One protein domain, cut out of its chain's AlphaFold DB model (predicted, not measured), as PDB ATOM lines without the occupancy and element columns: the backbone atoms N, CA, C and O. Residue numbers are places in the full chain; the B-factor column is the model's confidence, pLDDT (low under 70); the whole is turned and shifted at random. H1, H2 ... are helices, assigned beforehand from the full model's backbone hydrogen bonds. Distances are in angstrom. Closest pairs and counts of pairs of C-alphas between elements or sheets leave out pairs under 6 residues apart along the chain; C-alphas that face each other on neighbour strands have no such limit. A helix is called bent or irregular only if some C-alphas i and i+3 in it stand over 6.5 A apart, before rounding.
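This is residues 16 to 187 of the 224 residues of an uncharacterized protein of Lachnospiraceae bacterium (UniProt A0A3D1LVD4). Five helices run roughly along the length of the domain as successive tiers: H1 and H6 side by side at one edge, H5 crossing both aslant, H8 next to H5, and H10 crossing H8 at the far edge. H5 and H8 make the middle, and a small head of H2, H3 and H4 covers one end, with H4 packing on H8. The printed part has 172 residues with ten named helices, H1 to H10 in chain order, and no named strand; the class is all helix. It is compact, with a radius of gyration of the C-alphas of 17.5 A, and spans 50 by 36 by 22 A.

H1, residues 16 to 33, touches residues 87 to 95 of H5, residues 83 to 105, at a steep tilt of 44 degrees, opposite ways; the closest C-alphas are those of Leu 30 and Ser 91, 5.6 A. H1 also touches H6, residues 110 to 121, the same way at a shallow tilt of 7 degrees, the closest C-alphas being Thr 18 and Leu 110, 6.3 A. H6 touches H5 at a steep tilt of 47 degrees, with the C-alphas of Ala 98 and Cys 117 closest at 5.9 A. H2, residues 40 to 49, touches H4, residues 68 to 80, about perpendicular at 77 degrees; the C-alphas of Ile 46 and Tyr 78 are closest, 6.4 A. H3, residues 54 to 64, and H4 form a helical hairpin, a shallow tilt of 32 degrees, only just short of steep; the C-alphas of Arg 61 and Ile 68 are closest, 6.1 A. H8, residues 133 to 158, is the hub, touching five helices. It touches H5 at a shallow tilt of 30 degrees, the same way, with the C-alphas of Ile 97 and Phe 145 closest at 5.7 A. Its residues 134 to 143 touch H4, with the C-alphas of Thr 70 and Asn 139 closest at 5.5 A. Its residues 143 to 153 touch H10, residues 167 to 185, at a steep tilt of 40 degrees, opposite ways; the C-alphas of Ala 150 and Ala 177 are closest, 4.0 A. H7, residues 125 to 129, and H8 only just touch, only at the corner, with 3 pairs of C-alphas within 8 A, as do H9, residues 162 to 165, and H10. H1 and H8 are apart. Every O i to N i+4 pair is within hydrogen-bond range in H1 to H6 and H10; H8 has 18 of 22, H7 has 0 of 1 but 2 of 2 O i to N i+3 pairs, and H9 is too short for such a pair.

H1 begins at C-alpha 16 (-19.955, 68.156, -10.161) and is 25.7 A long from first to last C-alpha. H5 is 33.0 A long, H8 35.5 A and H10 26.4 A. H8 is irregular, with C-alphas 150 and 153 7.3 A apart, and has a kink of 39 degrees near residue 152. H10 ends at C-alpha 185 (-32.439, 34.749, -15.298).

The C-alphas of Glu 51 and Glu 160 are the two farthest apart, 51.1 A. The printed part has no cut; the link from H1 to H2 is short, and the others are tight. The mean pLDDT of the printed part is 92.3, and no printed residue is under 70.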
ATOM      1  N   GLN A  16     -20.775  68.116 -11.363       88.25
ATOM      2  CA  GLN A  16     -19.955  68.156 -10.161       88.25
ATOM      3  C   GLN A  16     -20.767  67.820  -8.902       88.25
ATOM      4  O   GLN A  16     -20.379  66.934  -8.145       88.25
ATOM      5  N   TYR A  17     -21.928  68.454  -8.703       90.06
ATOM      6  CA  TYR A  17     -22.775  68.171  -7.538       90.06
ATOM      7  C   TYR A  17     -23.346  66.754  -7.574       90.06
ATOM      8  O   TYR A  17     -23.458  66.107  -6.538       90.06
ATOM      9  N   THR A  18     -23.663  66.241  -8.762       90.75
ATOM     10  CA  THR A  18     -24.125  64.859  -8.924       90.75
ATOM     11  C   THR A  18     -23.044  63.854  -8.529       90.75
ATOM     12  O   THR A  18     -23.341  62.886  -7.833       90.75
ATOM     13  N   ILE A  19     -21.789  64.100  -8.922       93.62
ATOM     14  CA  ILE A  19     -20.644  63.289  -8.491       93.62
ATOM     15  C   ILE A  19     -20.515  63.337  -6.968       93.62
ATOM     16  O   ILE A  19     -20.426  62.283  -6.349       93.62
ATOM     17  N   TYR A  20     -20.599  64.520  -6.351       95.75
ATOM     18  CA  TYR A  20     -20.530  64.646  -4.893       95.75
ATOM     19  C   TYR A  20     -21.631  63.872  -4.170       95.75
ATOM     20  O   TYR A  20     -21.342  63.209  -3.178       95.75
ATOM     21  N   VAL A  21     -22.865  63.887  -4.681       96.69
ATOM     22  CA  VAL A  21     -23.960  63.095  -4.101       96.69
ATOM     23  C   VAL A  21     -23.670  61.598  -4.200       96.69
ATOM     24  O   VAL A  21     -23.814  60.901  -3.199       96.69
ATOM     25  N   TYR A  22     -23.220  61.091  -5.352       97.62
ATOM     26  CA  TYR A  22     -22.885  59.668  -5.482       97.62
ATOM     27  C   TYR A  22     -21.673  59.263  -4.640       97.62
ATOM     28  O   TYR A  22     -21.692  58.191  -4.043       97.62
ATOM     29  N   SER A  23     -20.646  60.111  -4.542       97.81
ATOM     30  CA  SER A  23     -19.489  59.872  -3.675       97.81
ATOM     31  C   SER A  23     -19.885  59.848  -2.200       97.81
ATOM     32  O   SER A  23     -19.463  58.959  -1.468       97.81
ATOM     33  N   PHE A  24     -20.734  60.780  -1.763       98.06
ATOM     34  CA  PHE A  24     -21.248  60.791  -0.397       98.06
ATOM     35  C   PHE A  24     -22.114  59.560  -0.112       98.06
ATOM     36  O   PHE A  24     -21.919  58.885   0.895       98.06
ATOM     37  N   PHE A  25     -23.015  59.210  -1.031       98.31
ATOM     38  CA  PHE A  25     -23.834  58.004  -0.935       98.31
ATOM     39  C   PHE A  25     -22.983  56.727  -0.863       98.31
ATOM     40  O   PHE A  25     -23.236  55.882  -0.007       98.31
ATOM     41  N   PHE A  26     -21.935  56.615  -1.684       98.38
ATOM     42  CA  PHE A  26     -20.967  55.517  -1.616       98.38
ATOM     43  C   PHE A  26     -20.327  55.410  -0.230       98.38
ATOM     44  O   PHE A  26     -20.301  54.324   0.343       98.38
ATOM     45  N   ILE A  27     -19.852  56.530   0.328       98.19
ATOM     46  CA  ILE A  27     -19.245  56.558   1.666       98.19
ATOM     47  C   ILE A  27     -20.253  56.100   2.722       98.19
ATOM     48  O   ILE A  27     -19.896  55.305   3.582       98.19
ATOM     49  N   LEU A  28     -21.513  56.539   2.653       97.56
ATOM     50  CA  LEU A  28     -22.545  56.110   3.603       97.56
ATOM     51  C   LEU A  28     -22.831  54.605   3.527       97.56
ATOM     52  O   LEU A  28     -22.959  53.961   4.566       97.56
ATOM     53  N   ILE A  29     -22.916  54.035   2.322       97.12
ATOM     54  CA  ILE A  29     -23.103  52.587   2.146       97.12
ATOM     55  C   ILE A  29     -21.877  51.821   2.650       97.12
ATOM     56  O   ILE A  29     -22.029  50.864   3.404       97.12
ATOM     57  N   LEU A  30     -20.669  52.283   2.327       96.69
ATOM     58  CA  LEU A  30     -19.435  51.666   2.803       96.69
ATOM     59  C   LEU A  30     -19.333  51.715   4.332       96.69
ATOM     60  O   LEU A  30     -18.974  50.717   4.957       96.69
ATOM     61  N   LEU A  31     -19.703  52.851   4.935       95.88
ATOM     62  CA  LEU A  31     -19.755  53.016   6.384       95.88
ATOM     63  C   LEU A  31     -20.731  52.039   7.017       95.88
ATOM     64  O   LEU A  31     -20.400  51.394   8.009       95.88
ATOM     65  N   ARG A  32     -21.909  51.891   6.404       93.12
ATOM     66  CA  ARG A  32     -22.843  50.842   6.782       93.12
ATOM     67  C   ARG A  32     -22.134  49.496   6.683       93.12
ATOM     68  O   ARG A  32     -22.138  48.776   7.667       93.12
ATOM     69  N   HIS A  33     -21.502  49.119   5.576       94.88
ATOM     70  CA  HIS A  33     -20.920  47.777   5.396       94.88
ATOM     71  C   HIS A  33     -19.796  47.411   6.384       94.88
ATOM     72  O   HIS A  33     -19.451  46.230   6.489       94.88
ATOM     73  N   PHE A  34     -19.227  48.352   7.146       92.00
ATOM     74  CA  PHE A  34     -18.169  48.035   8.113       92.00
ATOM     75  C   PHE A  34     -18.574  46.996   9.162       92.00
ATOM     76  O   PHE A  34     -17.753  46.132   9.465       92.00
ATOM     77  N   ASP A  35     -19.816  47.014   9.641       90.50
ATOM     78  CA  ASP A  35     -20.317  46.068  10.650       90.50
ATOM     79  C   ASP A  35     -20.630  44.667  10.100       90.50
ATOM     80  O   ASP A  35     -20.817  43.734  10.877       90.50
ATOM     81  N   MET A  36     -20.664  44.492   8.774       93.94
ATOM     82  CA  MET A  36     -20.932  43.194   8.159       93.94
ATOM     83  C   MET A  36     -19.822  42.202   8.503       93.94
ATOM     84  O   MET A  36     -18.637  42.548   8.504       93.94
ATOM     85  N   GLN A  37     -20.206  40.956   8.748       94.12
ATOM     86  CA  GLN A  37     -19.316  39.866   9.141       94.12
ATOM     87  C   GLN A  37     -19.615  38.622   8.311       94.12
ATOM     88  O   GLN A  37     -20.717  38.470   7.794       94.12
ATOM     89  N   ILE A  38     -18.652  37.712   8.220       94.75
ATOM     90  CA  ILE A  38     -18.873  36.395   7.620       94.75
ATOM     91  C   ILE A  38     -19.718  35.557   8.586       94.75
ATOM     92  O   ILE A  38     -19.251  35.162   9.656       94.75
ATOM     93  N   ILE A  39     -20.975  35.313   8.219       95.06
ATOM     94  CA  ILE A  39     -21.980  34.626   9.046       95.06
ATOM     95  C   ILE A  39     -22.807  33.654   8.195       95.06
ATOM     96  O   ILE A  39     -22.692  33.651   6.977       95.06
ATOM     97  N   SER A  40     -23.640  32.834   8.844       94.19
ATOM     98  CA  SER A  40     -24.538  31.854   8.199       94.19
ATOM     99  C   SER A  40     -23.886  31.089   7.036       94.19
ATOM    100  O   SER A  40     -22.840  30.467   7.249       94.19
ATOM    101  N   ASP A  41     -24.467  31.134   5.834       91.38
ATOM    102  CA  ASP A  41     -24.062  30.316   4.696       91.38
ATOM    103  C   ASP A  41     -22.731  30.797   4.128       91.38
ATOM    104  O   ASP A  41     -21.981  29.970   3.621       91.38
ATOM    105  N   ASP A  42     -22.373  32.082   4.273       94.06
ATOM    106  CA  ASP A  42     -21.030  32.564   3.921       94.06
ATOM    107  C   ASP A  42     -19.975  31.717   4.655       94.06
ATOM    108  O   ASP A  42     -19.052  31.172   4.053       94.06
ATOM    109  N   ARG A  43     -20.154  31.532   5.970       95.50
ATOM    110  CA  ARG A  43     -19.237  30.750   6.812       95.50
ATOM    111  C   ARG A  43     -19.265  29.258   6.476       95.50
ATOM    112  O   ARG A  43     -18.213  28.626   6.480       95.50
ATOM    113  N   VAL A  44     -20.446  28.697   6.216       93.88
ATOM    114  CA  VAL A  44     -20.599  27.269   5.885       93.88
ATOM    115  C   VAL A  44     -19.962  26.949   4.532       93.88
ATOM    116  O   VAL A  44     -19.208  25.986   4.437       93.88
ATOM    117  N   ASN A  45     -20.208  27.767   3.505       92.81
ATOM    118  CA  ASN A  45     -19.623  27.576   2.176       92.81
ATOM    119  C   ASN A  45     -18.097  27.725   2.219       92.81
ATOM    120  O   ASN A  45     -17.397  26.882   1.663       92.81
ATOM    121  N   ILE A  46     -17.575  28.720   2.950       94.12
ATOM    122  CA  ILE A  46     -16.126  28.867   3.155       94.12
ATOM    123  C   ILE A  46     -15.531  27.604   3.783       94.12
ATOM    124  O   ILE A  46     -14.511  27.120   3.305       94.12
ATOM    125  N   ALA A  47     -16.160  27.053   4.826       94.38
ATOM    126  CA  ALA A  47     -15.658  25.857   5.499       94.38
ATOM    127  C   ALA A  47     -15.729  24.601   4.612       94.38
ATOM    128  O   ALA A  47     -14.778  23.825   4.574       94.38
ATOM    129  N   ASN A  48     -16.831  24.411   3.883       92.31
ATOM    130  CA  ASN A  48     -17.059  23.212   3.076       92.31
ATOM    131  C   ASN A  48     -16.249  23.194   1.774       92.31
ATOM    132  O   ASN A  48     -15.900  22.119   1.291       92.31
ATOM    133  N   HIS A  49     -15.964  24.363   1.197       91.88
ATOM    134  CA  HIS A  49     -15.286  24.482  -0.097       91.88
ATOM    135  C   HIS A  49     -13.838  24.987   0.016       91.88
ATOM    136  O   HIS A  49     -13.208  25.224  -1.011       91.88
ATOM    137  N   ALA A  50     -13.283  25.119   1.229       90.38
ATOM    138  CA  ALA A  50     -11.932  25.652   1.457       90.38
ATOM    139  C   ALA A  50     -10.835  24.933   0.655       90.38
ATOM    140  O   ALA A  50      -9.884  25.562   0.195       90.38
ATOM    141  N   GLU A  51     -10.964  23.615   0.497       92.50
ATOM    142  CA  GLU A  51      -9.985  22.776  -0.205       92.50
ATOM    143  C   GLU A  51     -10.386  22.479  -1.656       92.50
ATOM    144  O   GLU A  51      -9.662  21.798  -2.385       92.50
ATOM    145  N   TRP A  52     -11.551  22.961  -2.092       92.94
ATOM    146  CA  TRP A  52     -12.061  22.687  -3.426       92.94
ATOM    147  C   TRP A  52     -11.501  23.697  -4.418       92.94
ATOM    148  O   TRP A  52     -11.404  24.896  -4.168       92.94
ATOM    149  N   THR A  53     -11.170  23.220  -5.610       92.75
ATOM    150  CA  THR A  53     -10.845  24.102  -6.731       92.75
ATOM    151  C   THR A  53     -12.106  24.798  -7.243       92.75
ATOM    152  O   THR A  53     -13.201  24.236  -7.207       92.75
ATOM    153  N   PHE A  54     -11.955  25.986  -7.838       89.56
ATOM    154  CA  PHE A  54     -13.072  26.719  -8.456       89.56
ATOM    155  C   PHE A  54     -13.872  25.867  -9.455       89.56
ATOM    156  O   PHE A  54     -15.093  25.973  -9.541       89.56
ATOM    157  N   ARG A  55     -13.188  24.976 -10.186       92.75
ATOM    158  CA  ARG A  55     -13.822  24.038 -11.116       92.75
ATOM    159  C   ARG A  55     -14.691  23.003 -10.398       92.75
ATOM    160  O   ARG A  55     -15.800  22.753 -10.854       92.75
ATOM    161  N   GLN A  56     -14.217  22.422  -9.295       93.50
ATOM    162  CA  GLN A  56     -15.003  21.461  -8.511       93.50
ATOM    163  C   GLN A  56     -16.253  22.116  -7.922       93.50
ATOM    164  O   GLN A  56     -17.335  21.540  -7.994       93.50
ATOM    165  N   ILE A  57     -16.122  23.347  -7.415       92.12
ATOM    166  CA  ILE A  57     -17.263  24.127  -6.919       92.12
ATOM    167  C   ILE A  57     -18.263  24.378  -8.055       92.12
ATOM    168  O   ILE A  57     -19.459  24.152  -7.881       92.12
ATOM    169  N   PHE A  58     -17.782  24.775  -9.238       92.56
ATOM    170  CA  PHE A  58     -18.630  24.980 -10.415       92.56
ATOM    171  C   PHE A  58     -19.391  23.713 -10.814       92.56
ATOM    172  O   PHE A  58     -20.607  23.765 -10.987       92.56
ATOM    173  N   GLU A  59     -18.697  22.580 -10.949       92.88
ATOM    174  CA  GLU A  59     -19.306  21.297 -11.319       92.88
ATOM    175  C   GLU A  59     -20.352  20.869 -10.279       92.88
ATOM    176  O   GLU A  59     -21.465  20.492 -10.642       92.88
ATOM    177  N   TRP A  60     -20.057  21.031  -8.987       91.00
ATOM    178  CA  TRP A  60     -21.005  20.738  -7.915       91.00
ATOM    179  C   TRP A  60     -22.249  21.641  -7.967       91.00
ATOM    180  O   TRP A  60     -23.379  21.148  -7.973       91.00
ATOM    181  N   ARG A  61     -22.077  22.965  -8.081       89.44
ATOM    182  CA  ARG A  61     -23.198  23.920  -8.186       89.44
ATOM    183  C   ARG A  61     -24.059  23.650  -9.421       89.44
ATOM    184  O   ARG A  61     -25.288  23.726  -9.334       89.44
ATOM    185  N   TYR A  62     -23.425  23.305 -10.541       88.38
ATOM    186  CA  TYR A  62     -24.099  22.924 -11.781       88.38
ATOM    187  C   TYR A  62     -25.008  21.707 -11.576       88.38
ATOM    188  O   TYR A  62     -26.158  21.726 -12.007       88.38
ATOM    189  N   THR A  63     -24.524  20.674 -10.881       88.06
ATOM    190  CA  THR A  63     -25.282  19.437 -10.649       88.06
ATOM    191  C   THR A  63     -26.409  19.596  -9.628       88.06
ATOM    192  O   THR A  63     -27.465  18.996  -9.811       88.06
ATOM    193  N   PHE A  64     -26.209  20.375  -8.558       82.44
ATOM    194  CA  PHE A  64     -27.115  20.358  -7.401       82.44
ATOM    195  C   PHE A  64     -28.045  21.570  -7.262       82.44
ATOM    196  O   PHE A  64     -29.116  21.421  -6.679       82.44
ATOM    197  N   ASN A  65     -27.673  22.758  -7.758       79.00
ATOM    198  CA  ASN A  65     -28.459  23.986  -7.534       79.00
ATOM    199  C   ASN A  65     -28.838  24.722  -8.827       79.00
ATOM    200  O   ASN A  65     -29.818  25.457  -8.846       79.00
ATOM    201  N   GLY A  66     -28.060  24.591  -9.907       78.25
ATOM    202  CA  GLY A  66     -28.322  25.263 -11.192       78.25
ATOM    203  C   GLY A  66     -28.147  26.795 -11.181       78.25
ATOM    204  O   GLY A  66     -27.974  27.397 -12.243       78.25
ATOM    205  N   ARG A  67     -28.101  27.426  -9.999       83.44
ATOM    206  CA  ARG A  67     -27.829  28.856  -9.746       83.44
ATOM    207  C   ARG A  67     -26.346  29.215  -9.880       83.44
ATOM    208  O   ARG A  67     -25.711  29.752  -8.980       83.44
ATOM    209  N   ILE A  68     -25.772  28.866 -11.023       88.38
ATOM    210  CA  ILE A  68     -24.348  29.002 -11.322       88.38
ATOM    211  C   ILE A  68     -23.867  30.456 -11.222       88.38
ATOM    212  O   ILE A  68     -22.837  30.702 -10.617       88.38
ATOM    213  N   PHE A  69     -24.562  31.437 -11.795       89.62
ATOM    214  CA  PHE A  69     -24.051  32.810 -11.861       89.62
ATOM    215  C   PHE A  69     -24.058  33.518 -10.503       89.62
ATOM    216  O   PHE A  69     -23.090  34.208 -10.180       89.62
ATOM    217  N   THR A  70     -25.111  33.347  -9.703       90.50
ATOM    218  CA  THR A  70     -25.203  33.984  -8.382       90.50
ATOM    219  C   THR A  70     -24.321  33.276  -7.360       90.50
ATOM    220  O   THR A  70     -23.544  33.938  -6.667       90.50
ATOM    221  N   ASP A  71     -24.365  31.941  -7.311       90.44
ATOM    222  CA  ASP A  71     -23.575  31.174  -6.352       90.44
ATOM    223  C   ASP A  71     -22.088  31.268  -6.681       90.44
ATOM    224  O   ASP A  71     -21.298  31.575  -5.796       90.44
ATOM    225  N   MET A  72     -21.680  31.104  -7.945       92.69
ATOM    226  CA  MET A  72     -20.259  31.216  -8.293       92.69
ATOM    227  C   MET A  72     -19.723  32.634  -8.100       92.69
ATOM    228  O   MET A  72     -18.533  32.795  -7.834       92.69
ATOM    229  N   ALA A  73     -20.570  33.665  -8.194       94.12
ATOM    230  CA  ALA A  73     -20.172  35.013  -7.803       94.12
ATOM    231  C   ALA A  73     -19.899  35.105  -6.294       94.12
ATOM    232  O   ALA A  73     -18.905  35.711  -5.905       94.12
ATOM    233  N   ALA A  74     -20.729  34.480  -5.450       94.38
ATOM    234  CA  ALA A  74     -20.472  34.412  -4.011       94.38
ATOM    235  C   ALA A  74     -19.171  33.649  -3.708       94.38
ATOM    236  O   ALA A  74     -18.313  34.168  -3.000       94.38
ATOM    237  N   GLU A  75     -18.978  32.481  -4.327       93.94
ATOM    238  CA  GLU A  75     -17.767  31.656  -4.189       93.94
ATOM    239  C   GLU A  75     -16.509  32.415  -4.633       93.94
ATOM    240  O   GLU A  75     -15.466  32.357  -3.981       93.94
ATOM    241  N   PHE A  76     -16.610  33.208  -5.704       94.44
ATOM    242  CA  PHE A  76     -15.527  34.092  -6.116       94.44
ATOM    243  C   PHE A  76     -15.155  35.095  -5.012       94.44
ATOM    244  O   PHE A  76     -13.973  35.272  -4.709       94.44
ATOM    245  N   PHE A  77     -16.143  35.729  -4.373       96.06
ATOM    246  CA  PHE A  77     -15.882  36.674  -3.286       96.06
ATOM    247  C   PHE A  77     -15.375  36.011  -2.006       96.06
ATOM    248  O   PHE A  77     -14.568  36.623  -1.314       96.06
ATOM    249  N   TYR A  78     -15.784  34.778  -1.707       94.12
ATOM    250  CA  TYR A  78     -15.294  34.045  -0.539       94.12
ATOM    251  C   TYR A  78     -13.789  33.789  -0.592       94.12
ATOM    252  O   TYR A  78     -13.101  33.977   0.410       94.12
ATOM    253  N   PHE A  79     -13.279  33.368  -1.752       93.06
ATOM    254  CA  PHE A  79     -11.927  32.812  -1.843       93.06
ATOM    255  C   PHE A  79     -10.912  33.717  -2.541       93.06
ATOM    256  O   PHE A  79      -9.715  33.596  -2.286       93.06
ATOM    257  N   TYR A  80     -11.359  34.633  -3.402       93.19
ATOM    258  CA  TYR A  80     -10.455  35.415  -4.257       93.19
ATOM    259  C   TYR A  80     -10.469  36.913  -3.966       93.19
ATOM    260  O   TYR A  80      -9.642  37.650  -4.506       93.19
ATOM    261  N   VAL A  81     -11.379  37.382  -3.112       94.94
ATOM    262  CA  VAL A  81     -11.521  38.803  -2.799       94.94
ATOM    263  C   VAL A  81     -11.452  39.003  -1.288       94.94
ATOM    264  O   VAL A  81     -12.284  38.472  -0.557       94.94
ATOM    265  N   PRO A  82     -10.501  39.805  -0.778       95.56
ATOM    266  CA  PRO A  82     -10.487  40.163   0.632       95.56
ATOM    267  C   PRO A  82     -11.819  40.785   1.052       95.56
ATOM    268  O   PRO A  82     -12.363  41.637   0.349       95.56
ATOM    269  N   PHE A  83     -12.322  40.422   2.231       95.31
ATOM    270  CA  PHE A  83     -13.667  40.813   2.658       95.31
ATOM    271  C   PHE A  83     -13.901  42.336   2.660       95.31
ATOM    272  O   PHE A  83     -14.967  42.809   2.273       95.31
ATOM    273  N   TRP A  84     -12.891  43.133   3.024       95.50
ATOM    274  CA  TRP A  84     -12.974  44.598   2.964       95.50
ATOM    275  C   TRP A  84     -13.119  45.128   1.528       95.50
ATOM    276  O   TRP A  84     -13.817  46.117   1.304       95.50
ATOM    277  N   LEU A  85     -12.486  44.467   0.553       96.75
ATOM    278  CA  LEU A  85     -12.574  44.836  -0.856       96.75
ATOM    279  C   LEU A  85     -13.941  44.443  -1.416       96.75
ATOM    280  O   LEU A  85     -14.543  45.236  -2.136       96.75
ATOM    281  N   TRP A  86     -14.477  43.283  -1.020       97.38
ATOM    282  CA  TRP A  86     -15.852  42.913  -1.352       97.38
ATOM    283  C   TRP A  86     -16.851  43.962  -0.845       97.38
ATOM    284  O   TRP A  86     -17.673  44.416  -1.629       97.38
ATOM    285  N   LYS A  87     -16.727  44.453   0.397       96.81
ATOM    286  CA  LYS A  87     -17.602  45.526   0.923       96.81
ATOM    287  C   LYS A  87     -17.577  46.788   0.059       96.81
ATOM    288  O   LYS A  87     -18.616  47.433  -0.116       96.81
ATOM    289  N   ALA A  88     -16.409  47.149  -0.479       97.25
ATOM    290  CA  ALA A  88     -16.267  48.278  -1.393       97.25
ATOM    291  C   ALA A  88     -16.933  48.002  -2.750       97.25
ATOM    292  O   ALA A  88     -17.654  48.862  -3.255       97.25
ATOM    293  N   VAL A  89     -16.750  46.803  -3.311       97.38
ATOM    294  CA  VAL A  89     -17.421  46.376  -4.550       97.38
ATOM    295  C   VAL A  89     -18.941  46.360  -4.370       97.38
ATOM    296  O   VAL A  89     -19.651  46.951  -5.179       97.38
ATOM    297  N   ASP A  90     -19.434  45.770  -3.285       97.38
ATOM    298  CA  ASP A  90     -20.855  45.708  -2.943       97.38
ATOM    299  C   ASP A  90     -21.438  47.125  -2.813       97.38
ATOM    300  O   ASP A  90     -22.453  47.453  -3.425       97.38
ATOM    301  N   SER A  91     -20.714  48.045  -2.161       97.75
ATOM    302  CA  SER A  91     -21.095  49.465  -2.085       97.75
ATOM    303  C   SER A  91     -21.188  50.141  -3.460       97.75
ATOM    304  O   SER A  91     -22.091  50.946  -3.697       97.75
ATOM    305  N   LEU A  92     -20.283  49.817  -4.391       98.19
ATOM    306  CA  LEU A  92     -20.338  50.331  -5.764       98.19
ATOM    307  C   LEU A  92     -21.551  49.796  -6.533       98.19
ATOM    308  O   LEU A  92     -22.108  50.530  -7.352       98.19
ATOM    309  N   VAL A  93     -22.001  48.568  -6.257       98.06
ATOM    310  CA  VAL A  93     -23.227  48.022  -6.859       98.06
ATOM    311  C   VAL A  93     -24.438  48.874  -6.478       98.06
ATOM    312  O   VAL A  93     -25.206  49.255  -7.362       98.06
ATOM    313  N   TYR A  94     -24.566  49.296  -5.216       98.00
ATOM    314  CA  TYR A  94     -25.631  50.226  -4.806       98.00
ATOM    315  C   TYR A  94     -25.558  51.577  -5.529       98.00
ATOM    316  O   TYR A  94     -26.593  52.117  -5.927       98.00
ATOM    317  N   VAL A  95     -24.357  52.123  -5.750       98.19
ATOM    318  CA  VAL A  95     -24.172  53.353  -6.546       98.19
ATOM    319  C   VAL A  95     -24.628  53.137  -7.990       98.19
ATOM    320  O   VAL A  95     -25.329  53.983  -8.549       98.19
ATOM    321  N   GLY A  96     -24.280  51.993  -8.583       97.81
ATOM    322  CA  GLY A  96     -24.729  51.590  -9.913       97.81
ATOM    323  C   GLY A  96     -26.252  51.496 -10.009       97.81
ATOM    324  O   GLY A  96     -26.845  52.079 -10.917       97.81
ATOM    325  N   ILE A  97     -26.893  50.843  -9.034       98.12
ATOM    326  CA  ILE A  97     -28.355  50.764  -8.919       98.12
ATOM    327  C   ILE A  97     -28.955  52.170  -8.853       98.12
ATOM    328  O   ILE A  97     -29.822  52.501  -9.664       98.12
ATOM    329  N   ALA A  98     -28.470  53.026  -7.950       97.62
ATOM    330  CA  ALA A  98     -28.963  54.396  -7.813       97.62
ATOM    331  C   ALA A  98     -28.847  55.169  -9.134       97.62
ATOM    332  O   ALA A  98     -29.807  55.798  -9.583       97.62
ATOM    333  N   ARG A  99     -27.694  55.070  -9.808       96.81
ATOM    334  CA  ARG A  99     -27.441  55.733 -11.091       96.81
ATOM    335  C   ARG A  99     -28.405  55.278 -12.181       96.81
ATOM    336  O   ARG A  99     -28.885  56.131 -12.936       96.81
ATOM    337  N   LEU A 100     -28.669  53.974 -12.273       96.38
ATOM    338  CA  LEU A 100     -29.589  53.394 -13.250       96.38
ATOM    339  C   LEU A 100     -31.043  53.763 -12.941       96.38
ATOM    340  O   LEU A 100     -31.755  54.180 -13.846       96.38
ATOM    341  N   LEU A 101     -31.472  53.723 -11.678       96.06
ATOM    342  CA  LEU A 101     -32.824  54.130 -11.283       96.06
ATOM    343  C   LEU A 101     -33.088  55.613 -11.573       96.06
ATOM    344  O   LEU A 101     -34.113  55.957 -12.163       96.06
ATOM    345  N   VAL A 102     -32.139  56.492 -11.235       94.81
ATOM    346  CA  VAL A 102     -32.203  57.920 -11.584       94.81
ATOM    347  C   VAL A 102     -32.239  58.085 -13.104       94.81
ATOM    348  O   VAL A 102     -33.062  58.843 -13.620       94.81
ATOM    349  N   PHE A 103     -31.399  57.352 -13.839       92.81
ATOM    350  CA  PHE A 103     -31.405  57.392 -15.298       92.81
ATOM    351  C   PHE A 103     -32.742  56.935 -15.885       92.81
ATOM    352  O   PHE A 103     -33.200  57.545 -16.844       92.81
ATOM    353  N   TYR A 104     -33.385  55.902 -15.340       92.12
ATOM    354  CA  TYR A 104     -34.618  55.327 -15.883       92.12
ATOM    355  C   TYR A 104     -35.833  56.187 -15.566       92.12
ATOM    356  O   TYR A 104     -36.528  56.621 -16.487       92.12
ATOM    357  N   PHE A 105     -36.033  56.510 -14.292       89.81
ATOM    358  CA  PHE A 105     -37.309  57.012 -13.784       89.81
ATOM    359  C   PHE A 105     -37.331  58.510 -13.493       89.81
ATOM    360  O   PHE A 105     -38.351  59.029 -13.049       89.81
ATOM    361  N   SER A 106     -36.229  59.224 -13.726       86.75
ATOM    362  CA  SER A 106     -36.139  60.638 -13.376       86.75
ATOM    363  C   SER A 106     -35.684  61.524 -14.536       86.75
ATOM    364  O   SER A 106     -35.232  61.076 -15.599       86.75
ATOM    365  N   GLU A 107     -35.797  62.827 -14.311       83.88
ATOM    366  CA  GLU A 107     -35.260  63.857 -15.196       83.88
ATOM    367  C   GLU A 107     -33.775  64.128 -14.921       83.88
ATOM    368  O   GLU A 107     -33.206  65.054 -15.495       83.88
ATOM    369  N   GLU A 108     -33.150  63.319 -14.057       83.81
ATOM    370  CA  GLU A 108     -31.780  63.492 -13.583       83.81
ATOM    371  C   GLU A 108     -31.598  64.875 -12.934       83.81
ATOM    372  O   GLU A 108     -30.591  65.545 -13.119       83.81
ATOM    373  N   LYS A 109     -32.587  65.348 -12.163       88.12
ATOM    374  CA  LYS A 109     -32.415  66.524 -11.294       88.12
ATOM    375  C   LYS A 109     -31.683  66.111 -10.014       88.12
ATOM    376  O   LYS A 109     -31.901  65.017  -9.502       88.12
ATOM    377  N   LEU A 110     -30.864  67.004  -9.449       90.81
ATOM    378  CA  LEU A 110     -30.063  66.710  -8.247       90.81
ATOM    379  C   LEU A 110     -30.918  66.184  -7.080       90.81
ATOM    380  O   LEU A 110     -30.562  65.190  -6.456       90.81
ATOM    381  N   TRP A 111     -32.076  66.800  -6.825       92.00
ATOM    382  CA  TRP A 111     -32.984  66.361  -5.760       92.00
ATOM    383  C   TRP A 111     -33.551  64.953  -6.008       92.00
ATOM    384  O   TRP A 111     -33.759  64.208  -5.054       92.00
ATOM    385  N   GLN A 112     -33.747  64.551  -7.270       93.12
ATOM    386  CA  GLN A 112     -34.193  63.197  -7.624       93.12
ATOM    387  C   GLN A 112     -33.081  62.184  -7.354       93.12
ATOM    388  O   GLN A 112     -33.354  61.113  -6.823       93.12
ATOM    389  N   THR A 113     -31.823  62.543  -7.640       95.06
ATOM    390  CA  THR A 113     -30.656  61.733  -7.256       95.06
ATOM    391  C   THR A 113     -30.588  61.540  -5.745       95.06
ATOM    392  O   THR A 113     -30.504  60.406  -5.285       95.06
ATOM    393  N   ILE A 114     -30.709  62.625  -4.973       96.25
ATOM    394  CA  ILE A 114     -30.734  62.568  -3.504       96.25
ATOM    395  C   ILE A 114     -31.887  61.682  -3.019       96.25
ATOM    396  O   ILE A 114     -31.686  60.849  -2.138       96.25
ATOM    397  N   THR A 115     -33.072  61.813  -3.621       96.31
ATOM    398  CA  THR A 115     -34.258  61.019  -3.264       96.31
ATOM    399  C   THR A 115     -34.017  59.529  -3.485       96.31
ATOM    400  O   THR A 115     -34.220  58.742  -2.567       96.31
ATOM    401  N   VAL A 116     -33.527  59.130  -4.664       96.69
ATOM    402  CA  VAL A 116     -33.242  57.717  -4.966       96.69
ATOM    403  C   VAL A 116     -32.175  57.153  -4.026       96.69
ATOM    404  O   VAL A 116     -32.380  56.084  -3.455       96.69
ATOM    405  N   CYS A 117     -31.072  57.877  -3.808       97.44
ATOM    406  CA  CYS A 117     -30.040  57.468  -2.852       97.44
ATOM    407  C   CYS A 117     -30.609  57.303  -1.434       97.44
ATOM    408  O   CYS A 117     -30.300  56.327  -0.756       97.44
ATOM    409  N   SER A 118     -31.480  58.217  -1.002       96.56
ATOM    410  CA  SER A 118     -32.113  58.163   0.321       96.56
ATOM    411  C   SER A 118     -33.044  56.958   0.459       96.56
ATOM    412  O   SER A 118     -32.980  56.259   1.464       96.56
ATOM    413  N   LEU A 119     -33.858  56.660  -0.558       95.69
ATOM    414  CA  LEU A 119     -34.738  55.485  -0.558       95.69
ATOM    415  C   LEU A 119     -33.952  54.177  -0.438       95.69
ATOM    416  O   LEU A 119     -34.358  53.287   0.302       95.69
ATOM    417  N   ILE A 120     -32.803  54.075  -1.112       95.62
ATOM    418  CA  ILE A 120     -31.923  52.908  -0.991       95.62
ATOM    419  C   ILE A 120     -31.338  52.806   0.428       95.62
ATOM    420  O   ILE A 120     -31.275  51.713   0.983       95.62
ATOM    421  N   LEU A 121     -30.958  53.926   1.056       95.06
ATOM    422  CA  LEU A 121     -30.482  53.921   2.448       95.06
ATOM    423  C   LEU A 121     -31.559  53.468   3.441       95.06
ATOM    424  O   LEU A 121     -31.222  52.856   4.452       95.06
ATOM    425  N   LEU A 122     -32.835  53.722   3.159       93.75
ATOM    426  CA  LEU A 122     -33.942  53.278   4.008       93.75
ATOM    427  C   LEU A 122     -34.224  51.773   3.903       93.75
ATOM    428  O   LEU A 122     -34.999  51.253   4.706       93.75
ATOM    429  N   PHE A 123     -33.603  51.060   2.957       89.31
ATOM    430  CA  PHE A 123     -33.783  49.619   2.839       89.31
ATOM    431  C   PHE A 123     -33.321  48.901   4.127       89.31
ATOM    432  O   PHE A 123     -32.211  49.167   4.624       89.31
ATOM    433  N   PRO A 124     -34.157  48.008   4.694       87.56
ATOM    434  CA  PRO A 124     -33.865  47.334   5.951       87.56
ATOM    435  C   PRO A 124     -32.697  46.360   5.784       87.56
ATOM    436  O   PRO A 124     -32.749  45.407   5.009       87.56
ATOM    437  N   ARG A 125     -31.633  46.604   6.548       79.81
ATOM    438  CA  ARG A 125     -30.381  45.845   6.470       79.81
ATOM    439  C   ARG A 125     -30.530  44.394   6.909       79.81
ATOM    440  O   ARG A 125     -29.852  43.542   6.347       79.81
ATOM    441  N   ASP A 126     -31.382  44.120   7.887       83.50
ATOM    442  CA  ASP A 126     -31.448  42.801   8.526       83.50
ATOM    443  C   ASP A 126     -31.811  41.694   7.528       83.50
ATOM    444  O   ASP A 126     -31.305  40.576   7.627       83.50
ATOM    445  N   TYR A 127     -32.571  42.034   6.480       84.69
ATOM    446  CA  TYR A 127     -32.864  41.133   5.363       84.69
ATOM    447  C   TYR A 127     -31.603  40.605   4.668       84.69
ATOM    448  O   TYR A 127     -31.582  39.454   4.233       84.69
ATOM    449  N   LEU A 128     -30.544  41.417   4.600       85.50
ATOM    450  CA  LEU A 128     -29.285  41.080   3.932       85.50
ATOM    451  C   LEU A 128     -28.409  40.112   4.735       85.50
ATOM    452  O   LEU A 128     -27.417  39.628   4.208       85.50
ATOM    453  N   SER A 129     -28.750  39.836   5.994       89.62
ATOM    454  CA  SER A 129     -27.979  38.935   6.860       89.62
ATOM    455  C   SER A 129     -28.493  37.490   6.863       89.62
ATOM    456  O   SER A 129     -27.814  36.607   7.381       89.62
ATOM    457  N   SER A 130     -29.667  37.245   6.268       87.12
ATOM    458  CA  SER A 130     -30.434  35.997   6.408       87.12
ATOM    459  C   SER A 130     -29.672  34.727   6.012       87.12
ATOM    460  O   SER A 130     -29.701  33.761   6.767       87.12
ATOM    461  N   ALA A 131     -28.965  34.739   4.880       87.56
ATOM    462  CA  ALA A 131     -28.101  33.641   4.436       87.56
ATOM    463  C   ALA A 131     -26.603  33.958   4.616       87.56
ATOM    464  O   ALA A 131     -25.746  33.180   4.221       87.56
ATOM    465  N   GLY A 132     -26.256  35.089   5.231       93.75
ATOM    466  CA  GLY A 132     -24.923  35.687   5.116       93.75
ATOM    467  C   GLY A 132     -24.915  36.821   4.095       93.75
ATOM    468  O   GLY A 132     -25.728  36.851   3.168       93.75
ATOM    469  N   TYR A 133     -24.053  37.810   4.309       95.69
ATOM    470  CA  TYR A 133     -24.106  39.054   3.550       95.69
ATOM    471  C   TYR A 133     -23.676  38.863   2.097       95.69
ATOM    472  O   TYR A 133     -24.345  39.391   1.213       95.69
ATOM    473  N   ILE A 134     -22.621  38.086   1.837       96.25
ATOM    474  CA  ILE A 134     -22.157  37.843   0.464       96.25
ATOM    475  C   ILE A 134     -23.204  37.014  -0.278       96.25
ATOM    476  O   ILE A 134     -23.647  37.426  -1.347       96.25
ATOM    477  N   ALA A 135     -23.655  35.898   0.305       93.75
ATOM    478  CA  ALA A 135     -24.677  35.043  -0.290       93.75
ATOM    479  C   ALA A 135     -25.973  35.806  -0.592       93.75
ATOM    480  O   ALA A 135     -26.592  35.615  -1.640       93.75
ATOM    481  N   THR A 136     -26.413  36.671   0.325       93.38
ATOM    482  CA  THR A 136     -27.674  37.398   0.160       93.38
ATOM    483  C   THR A 136     -27.535  38.522  -0.868       93.38
ATOM    484  O   THR A 136     -28.406  38.671  -1.730       93.38
ATOM    485  N   THR A 137     -26.457  39.314  -0.854       94.62
ATOM    486  CA  THR A 137     -26.336  40.418  -1.819       94.62
ATOM    487  C   THR A 137     -26.081  39.922  -3.238       94.62
ATOM    488  O   THR A 137     -26.675  40.480  -4.164       94.62
ATOM    489  N   THR A 138     -25.316  38.843  -3.440       93.88
ATOM    490  CA  THR A 138     -25.145  38.252  -4.779       93.88
ATOM    491  C   THR A 138     -26.450  37.668  -5.319       93.88
ATOM    492  O   THR A 138     -26.739  37.813  -6.503       93.88
ATOM    493  N   ASN A 139     -27.294  37.082  -4.466       91.12
ATOM    494  CA  ASN A 139     -28.567  36.507  -4.902       91.12
ATOM    495  C   ASN A 139     -29.670  37.542  -5.160       91.12
ATOM    496  O   ASN A 139     -30.471  37.342  -6.071       91.12
ATOM    497  N   TYR A 140     -29.722  38.652  -4.418       90.94
ATOM    498  CA  TYR A 140     -30.832  39.612  -4.534       90.94
ATOM    499  C   TYR A 140     -30.407  40.978  -5.077       90.94
ATOM    500  O   TYR A 140     -30.996  41.484  -6.033       90.94
ATOM    501  N   ILE A 141     -29.371  41.590  -4.503       94.19
ATOM    502  CA  ILE A 141     -28.957  42.956  -4.858       94.19
ATOM    503  C   ILE A 141     -28.252  42.974  -6.214       94.19
ATOM    504  O   ILE A 141     -28.576  43.798  -7.072       94.19
ATOM    505  N   TYR A 142     -27.331  42.040  -6.445       95.62
ATOM    506  CA  TYR A 142     -26.600  41.935  -7.705       95.62
ATOM    507  C   TYR A 142     -27.532  41.475  -8.815       95.62
ATOM    508  O   TYR A 142     -27.470  42.002  -9.921       95.62
ATOM    509  N   THR A 143     -28.458  40.571  -8.508       94.19
ATOM    510  CA  THR A 143     -29.499  40.142  -9.443       94.19
ATOM    511  C   THR A 143     -30.412  41.299  -9.831       94.19
ATOM    512  O   THR A 143     -30.682  41.498 -11.014       94.19
ATOM    513  N   PHE A 144     -30.820  42.141  -8.877       93.69
ATOM    514  CA  PHE A 144     -31.568  43.357  -9.187       93.69
ATOM    515  C   PHE A 144     -30.755  44.334 -10.049       93.69
ATOM    516  O   PHE A 144     -31.264  44.860 -11.040       93.69
ATOM    517  N   PHE A 145     -29.475  44.541  -9.736       96.38
ATOM    518  CA  PHE A 145     -28.587  45.351 -10.571       96.38
ATOM    519  C   PHE A 145     -28.443  44.779 -11.990       96.38
ATOM    520  O   PHE A 145     -28.508  45.525 -12.969       96.38
ATOM    521  N   ALA A 146     -28.327  43.459 -12.116       95.94
ATOM    522  CA  ALA A 146     -28.246  42.747 -13.381       95.94
ATOM    523  C   ALA A 146     -29.531  42.889 -14.211       95.94
ATOM    524  O   ALA A 146     -29.442  43.128 -15.415       95.94
ATOM    525  N   VAL A 147     -30.712  42.851 -13.579       94.06
ATOM    526  CA  VAL A 147     -31.998  43.172 -14.225       94.06
ATOM    527  C   VAL A 147     -31.975  44.582 -14.804       94.06
ATOM    528  O   VAL A 147     -32.347  44.768 -15.962       94.06
ATOM    529  N   LEU A 148     -31.510  45.574 -14.034       95.12
ATOM    530  CA  LEU A 148     -31.400  46.949 -14.524       95.12
ATOM    531  C   LEU A 148     -30.467  47.008 -15.743       95.12
ATOM    532  O   LEU A 148     -30.852  47.533 -16.781       95.12
ATOM    533  N   ILE A 149     -29.287  46.390 -15.676       96.00
ATOM    534  CA  ILE A 149     -28.366  46.321 -16.821       96.00
ATOM    535  C   ILE A 149     -29.022  45.643 -18.037       96.00
ATOM    536  O   ILE A 149     -28.886  46.143 -19.155       96.00
ATOM    537  N   ALA A 150     -29.758  44.547 -17.839       93.69
ATOM    538  CA  ALA A 150     -30.418  43.804 -18.911       93.69
ATOM    539  C   ALA A 150     -31.446  44.659 -19.672       93.69
ATOM    540  O   ALA A 150     -31.549  44.558 -20.895       93.69
ATOM    541  N   VAL A 151     -32.174  45.540 -18.976       92.06
ATOM    542  CA  VAL A 151     -33.183  46.422 -19.593       92.06
ATOM    543  C   VAL A 151     -32.613  47.742 -20.122       92.06
ATOM    544  O   VAL A 151     -33.319  48.493 -20.800       92.06
ATOM    545  N   LEU A 152     -31.330  48.035 -19.883       93.56
ATOM    546  CA  LEU A 152     -30.675  49.266 -20.334       93.56
ATOM    547  C   LEU A 152     -30.843  49.560 -21.840       93.56
ATOM    548  O   LEU A 152     -31.154  50.711 -22.163       93.56
ATOM    549  N   PRO A 153     -30.695  48.594 -22.774       91.12
ATOM    550  CA  PRO A 153     -30.882  48.861 -24.201       91.12
ATOM    551  C   PRO A 153     -32.304  49.328 -24.527       91.12
ATOM    552  O   PRO A 153     -32.483  50.223 -25.351       91.12
ATOM    553  N   ILE A 154     -33.312  48.766 -23.848       88.50
ATOM    554  CA  ILE A 154     -34.722  49.136 -24.026       88.50
ATOM    555  C   ILE A 154     -34.917  50.591 -23.603       88.50
ATOM    556  O   ILE A 154     -35.473  51.388 -24.355       88.50
ATOM    557  N   VAL A 155     -34.405  50.972 -22.428       89.50
ATOM    558  CA  VAL A 155     -34.544  52.347 -21.932       89.50
ATOM    559  C   VAL A 155     -33.805  53.344 -22.823       89.50
ATOM    560  O   VAL A 155     -34.329  54.421 -23.100       89.50
ATOM    561  N   LEU A 156     -32.613  52.995 -23.311       90.75
ATOM    562  CA  LEU A 156     -31.873  53.839 -24.249       90.75
ATOM    563  C   LEU A 156     -32.648  54.047 -25.554       90.75
ATOM    564  O   LEU A 156     -32.653  55.161 -26.075       90.75
ATOM    565  N   ALA A 157     -33.319  53.009 -26.062       86.38
ATOM    566  CA  ALA A 157     -34.153  53.110 -27.256       86.38
ATOM    567  C   ALA A 157     -35.382  53.999 -27.012       86.38
ATOM    568  O   ALA A 157     -35.655  54.892 -27.809       86.38
ATOM    569  N   LEU A 158     -36.070  53.817 -25.879       85.88
ATOM    570  CA  LEU A 158     -37.236  54.622 -25.495       85.88
ATOM    571  C   LEU A 158     -36.899  56.101 -25.266       85.88
ATOM    572  O   LEU A 158     -37.728  56.967 -25.526       85.88
ATOM    573  N   LYS A 159     -35.689  56.401 -24.783       85.88
ATOM    574  CA  LYS A 159     -35.195  57.777 -24.596       85.88
ATOM    575  C   LYS A 159     -34.515  58.357 -25.839       85.88
ATOM    576  O   LYS A 159     -33.902  59.417 -25.730       85.88
ATOM    577  N   GLU A 160     -34.590  57.664 -26.978       85.50
ATOM    578  CA  GLU A 160     -33.986  58.059 -28.261       85.50
ATOM    579  C   GLU A 160     -32.497  58.434 -28.133       85.50
ATOM    580  O   GLU A 160     -31.993  59.361 -28.771       85.50
ATOM    581  N   TYR A 161     -31.763  57.716 -27.275       83.31
ATOM    582  CA  TYR A 161     -30.359  58.015 -27.026       83.31
ATOM    583  C   TYR A 161     -29.537  57.748 -28.299       83.31
ATOM    584  O   TYR A 161     -29.655  56.666 -28.883       83.31
ATOM    585  N   PRO A 162     -28.624  58.648 -28.710       81.44
ATOM    586  CA  PRO A 162     -27.892  58.538 -29.977       81.44
ATOM    587  C   PRO A 162     -26.827  57.428 -29.976       81.44
ATOM    588  O   PRO A 162     -25.933  57.413 -30.811       81.44
ATOM    589  N   VAL A 163     -26.881  56.499 -29.025       83.06
ATOM    590  CA  VAL A 163     -25.912  55.417 -28.872       83.06
ATOM    591  C   VAL A 163     -26.023  54.366 -29.978       83.06
ATOM    592  O   VAL A 163     -25.033  53.722 -30.307       83.06
ATOM    593  N   PHE A 164     -27.202  54.244 -30.596       83.69
ATOM    594  CA  PHE A 164     -27.474  53.272 -31.657       83.69
ATOM    595  C   PHE A 164     -26.880  53.639 -33.020       83.69
ATOM    596  O   PHE A 164     -26.889  52.808 -33.925       83.69
ATOM    597  N   SER A 165     -26.332  54.848 -33.177       83.56
ATOM    598  CA  SER A 165     -25.594  55.241 -34.385       83.56
ATOM    599  C   SER A 165     -24.130  54.785 -34.366       83.56
ATOM    600  O   SER A 165     -23.488  54.734 -35.414       83.56
ATOM    601  N   ASP A 166     -23.597  54.415 -33.197       88.81
ATOM    602  CA  ASP A 166     -22.213  53.981 -33.017       88.81
ATOM    603  C   ASP A 166     -22.149  52.474 -32.742       88.81
ATOM    604  O   ASP A 166     -22.442  51.999 -31.641       88.81
ATOM    605  N   LYS A 167     -21.699  51.712 -33.747       85.88
ATOM    606  CA  LYS A 167     -21.608  50.246 -33.685       85.88
ATOM    607  C   LYS A 167     -20.813  49.742 -32.475       85.88
ATOM    608  O   LYS A 167     -21.195  48.726 -31.899       85.88
ATOM    609  N   LYS A 168     -19.732  50.421 -32.064       88.19
ATOM    610  CA  LYS A 168     -18.922  49.978 -30.913       88.19
ATOM    611  C   LYS A 168     -19.712  50.095 -29.614       88.19
ATOM    612  O   LYS A 168     -19.683  49.181 -28.794       88.19
ATOM    613  N   LYS A 169     -20.451  51.195 -29.447       88.56
ATOM    614  CA  LYS A 169     -21.289  51.407 -28.261       88.56
ATOM    615  C   LYS A 169     -22.456  50.429 -28.216       88.56
ATOM    616  O   LYS A 169     -22.733  49.896 -27.146       88.56
ATOM    617  N   VAL A 170     -23.079  50.138 -29.362       89.75
ATOM    618  CA  VAL A 170     -24.126  49.108 -29.453       89.75
ATOM    619  C   VAL A 170     -23.594  47.753 -29.005       89.75
ATOM    620  O   VAL A 170     -24.201  47.130 -28.145       89.75
ATOM    621  N   VAL A 171     -22.443  47.316 -29.527       90.88
ATOM    622  CA  VAL A 171     -21.843  46.032 -29.130       90.88
ATOM    623  C   VAL A 171     -21.559  45.996 -27.628       90.88
ATOM    624  O   VAL A 171     -21.935  45.031 -26.969       90.88
ATOM    625  N   GLY A 172     -20.964  47.055 -27.069       91.88
ATOM    626  CA  GLY A 172     -20.690  47.130 -25.631       91.88
ATOM    627  C   GLY A 172     -21.956  47.027 -24.776       91.88
ATOM    628  O   GLY A 172     -22.000  46.241 -23.833       91.88
ATOM    629  N   ILE A 173     -23.010  47.765 -25.132       92.81
ATOM    630  CA  ILE A 173     -24.300  47.723 -24.429       92.81
ATOM    631  C   ILE A 173     -24.960  46.349 -24.552       92.81
ATOM    632  O   ILE A 173     -25.471  45.841 -23.558       92.81
ATOM    633  N   SER A 174     -24.922  45.729 -25.731       91.00
ATOM    634  CA  SER A 174     -25.489  44.395 -25.941       91.00
ATOM    635  C   SER A 174     -24.766  43.326 -25.126       91.00
ATOM    636  O   SER A 174     -25.421  42.460 -24.556       91.00
ATOM    637  N   ILE A 175     -23.434  43.397 -25.025       94.31
ATOM    638  CA  ILE A 175     -22.649  42.478 -24.189       94.31
ATOM    639  C   ILE A 175     -23.022  42.654 -22.715       94.31
ATOM    640  O   ILE A 175     -23.315  41.671 -22.041       94.31
ATOM    641  N   LEU A 176     -23.064  43.895 -22.221       93.62
ATOM    642  CA  LEU A 176     -23.462  44.174 -20.838       93.62
ATOM    643  C   LEU A 176     -24.878  43.672 -20.545       93.62
ATOM    644  O   LEU A 176     -25.093  43.006 -19.537       93.62
ATOM    645  N   ALA A 177     -25.827  43.943 -21.443       93.81
ATOM    646  CA  ALA A 177     -27.203  43.490 -21.303       93.81
ATOM    647  C   ALA A 177     -27.312  41.960 -21.314       93.81
ATOM    648  O   ALA A 177     -28.086  41.411 -20.537       93.81
ATOM    649  N   LEU A 178     -26.513  41.269 -22.134       93.19
ATOM    650  CA  LEU A 178     -26.456  39.807 -22.149       93.19
ATOM    651  C   LEU A 178     -25.929  39.248 -20.823       93.19
ATOM    652  O   LEU A 178     -26.528  38.323 -20.284       93.19
ATOM    653  N   PHE A 179     -24.854  39.816 -20.269       92.44
ATOM    654  CA  PHE A 179     -24.360  39.413 -18.949       92.44
ATOM    655  C   PHE A 179     -25.396  39.668 -17.852       92.44
ATOM    656  O   PHE A 179     -25.634  38.790 -17.026       92.44
ATOM    657  N   GLY A 180     -26.045  40.837 -17.874       93.06
ATOM    658  CA  GLY A 180     -27.134  41.156 -16.952       93.06
ATOM    659  C   GLY A 180     -28.289  40.161 -17.065       93.06
ATOM    660  O   GLY A 180     -28.786  39.679 -16.052       93.06
ATOM    661  N   LEU A 181     -28.668  39.793 -18.291       91.69
ATOM    662  CA  LEU A 181     -29.720  38.817 -18.550       91.69
ATOM    663  C   LEU A 181     -29.345  37.440 -17.999       91.69
ATOM    664  O   LEU A 181     -30.129  36.880 -17.249       91.69
ATOM    665  N   LEU A 182     -28.156  36.924 -18.327       91.25
ATOM    666  CA  LEU A 182     -27.689  35.612 -17.867       91.25
ATOM    667  C   LEU A 182     -27.612  35.526 -16.340       91.25
ATOM    668  O   LEU A 182     -28.013  34.520 -15.765       91.25
ATOM    669  N   TYR A 183     -27.129  36.584 -15.686       93.00
ATOM    670  CA  TYR A 183     -27.072  36.635 -14.228       93.00
ATOM    671  C   TYR A 183     -28.480  36.685 -13.621       93.00
ATOM    672  O   TYR A 183     -28.800  35.912 -12.721       93.00
ATOM    673  N   ALA A 184     -29.348  37.556 -14.145       91.06
ATOM    674  CA  ALA A 184     -30.694  37.757 -13.623       91.06
ATOM    675  C   ALA A 184     -31.621  36.551 -13.823       91.06
ATOM    676  O   ALA A 184     -32.384  36.207 -12.923       91.06
ATOM    677  N   THR A 185     -31.575  35.901 -14.989       87.38
ATOM    678  CA  THR A 185     -32.439  34.749 -15.298       87.38
ATOM    679  C   THR A 185     -31.985  33.464 -14.628       87.38
ATOM    680  O   THR A 185     -32.730  32.489 -14.620       87.38
ATOM    681  N   ASN A 186     -30.791  33.453 -14.041       86.94
ATOM    682  CA  ASN A 186     -30.318  32.330 -13.255       86.94
ATOM    683  C   ASN A 186     -30.876  32.323 -11.824       86.94
ATOM    684  O   ASN A 186     -30.693  31.344 -11.113       86.94
ATOM    685  N   HIS A 187     -31.600  33.376 -11.427       83.69
ATOM    686  CA  HIS A 187     -32.382  33.419 -10.199       83.69
ATOM    687  C   HIS A 187     -33.886  33.380 -10.522       83.69
ATOM    688  O   HIS A 187     -34.425  34.323 -11.106       83.69
TER     689      HIS A 187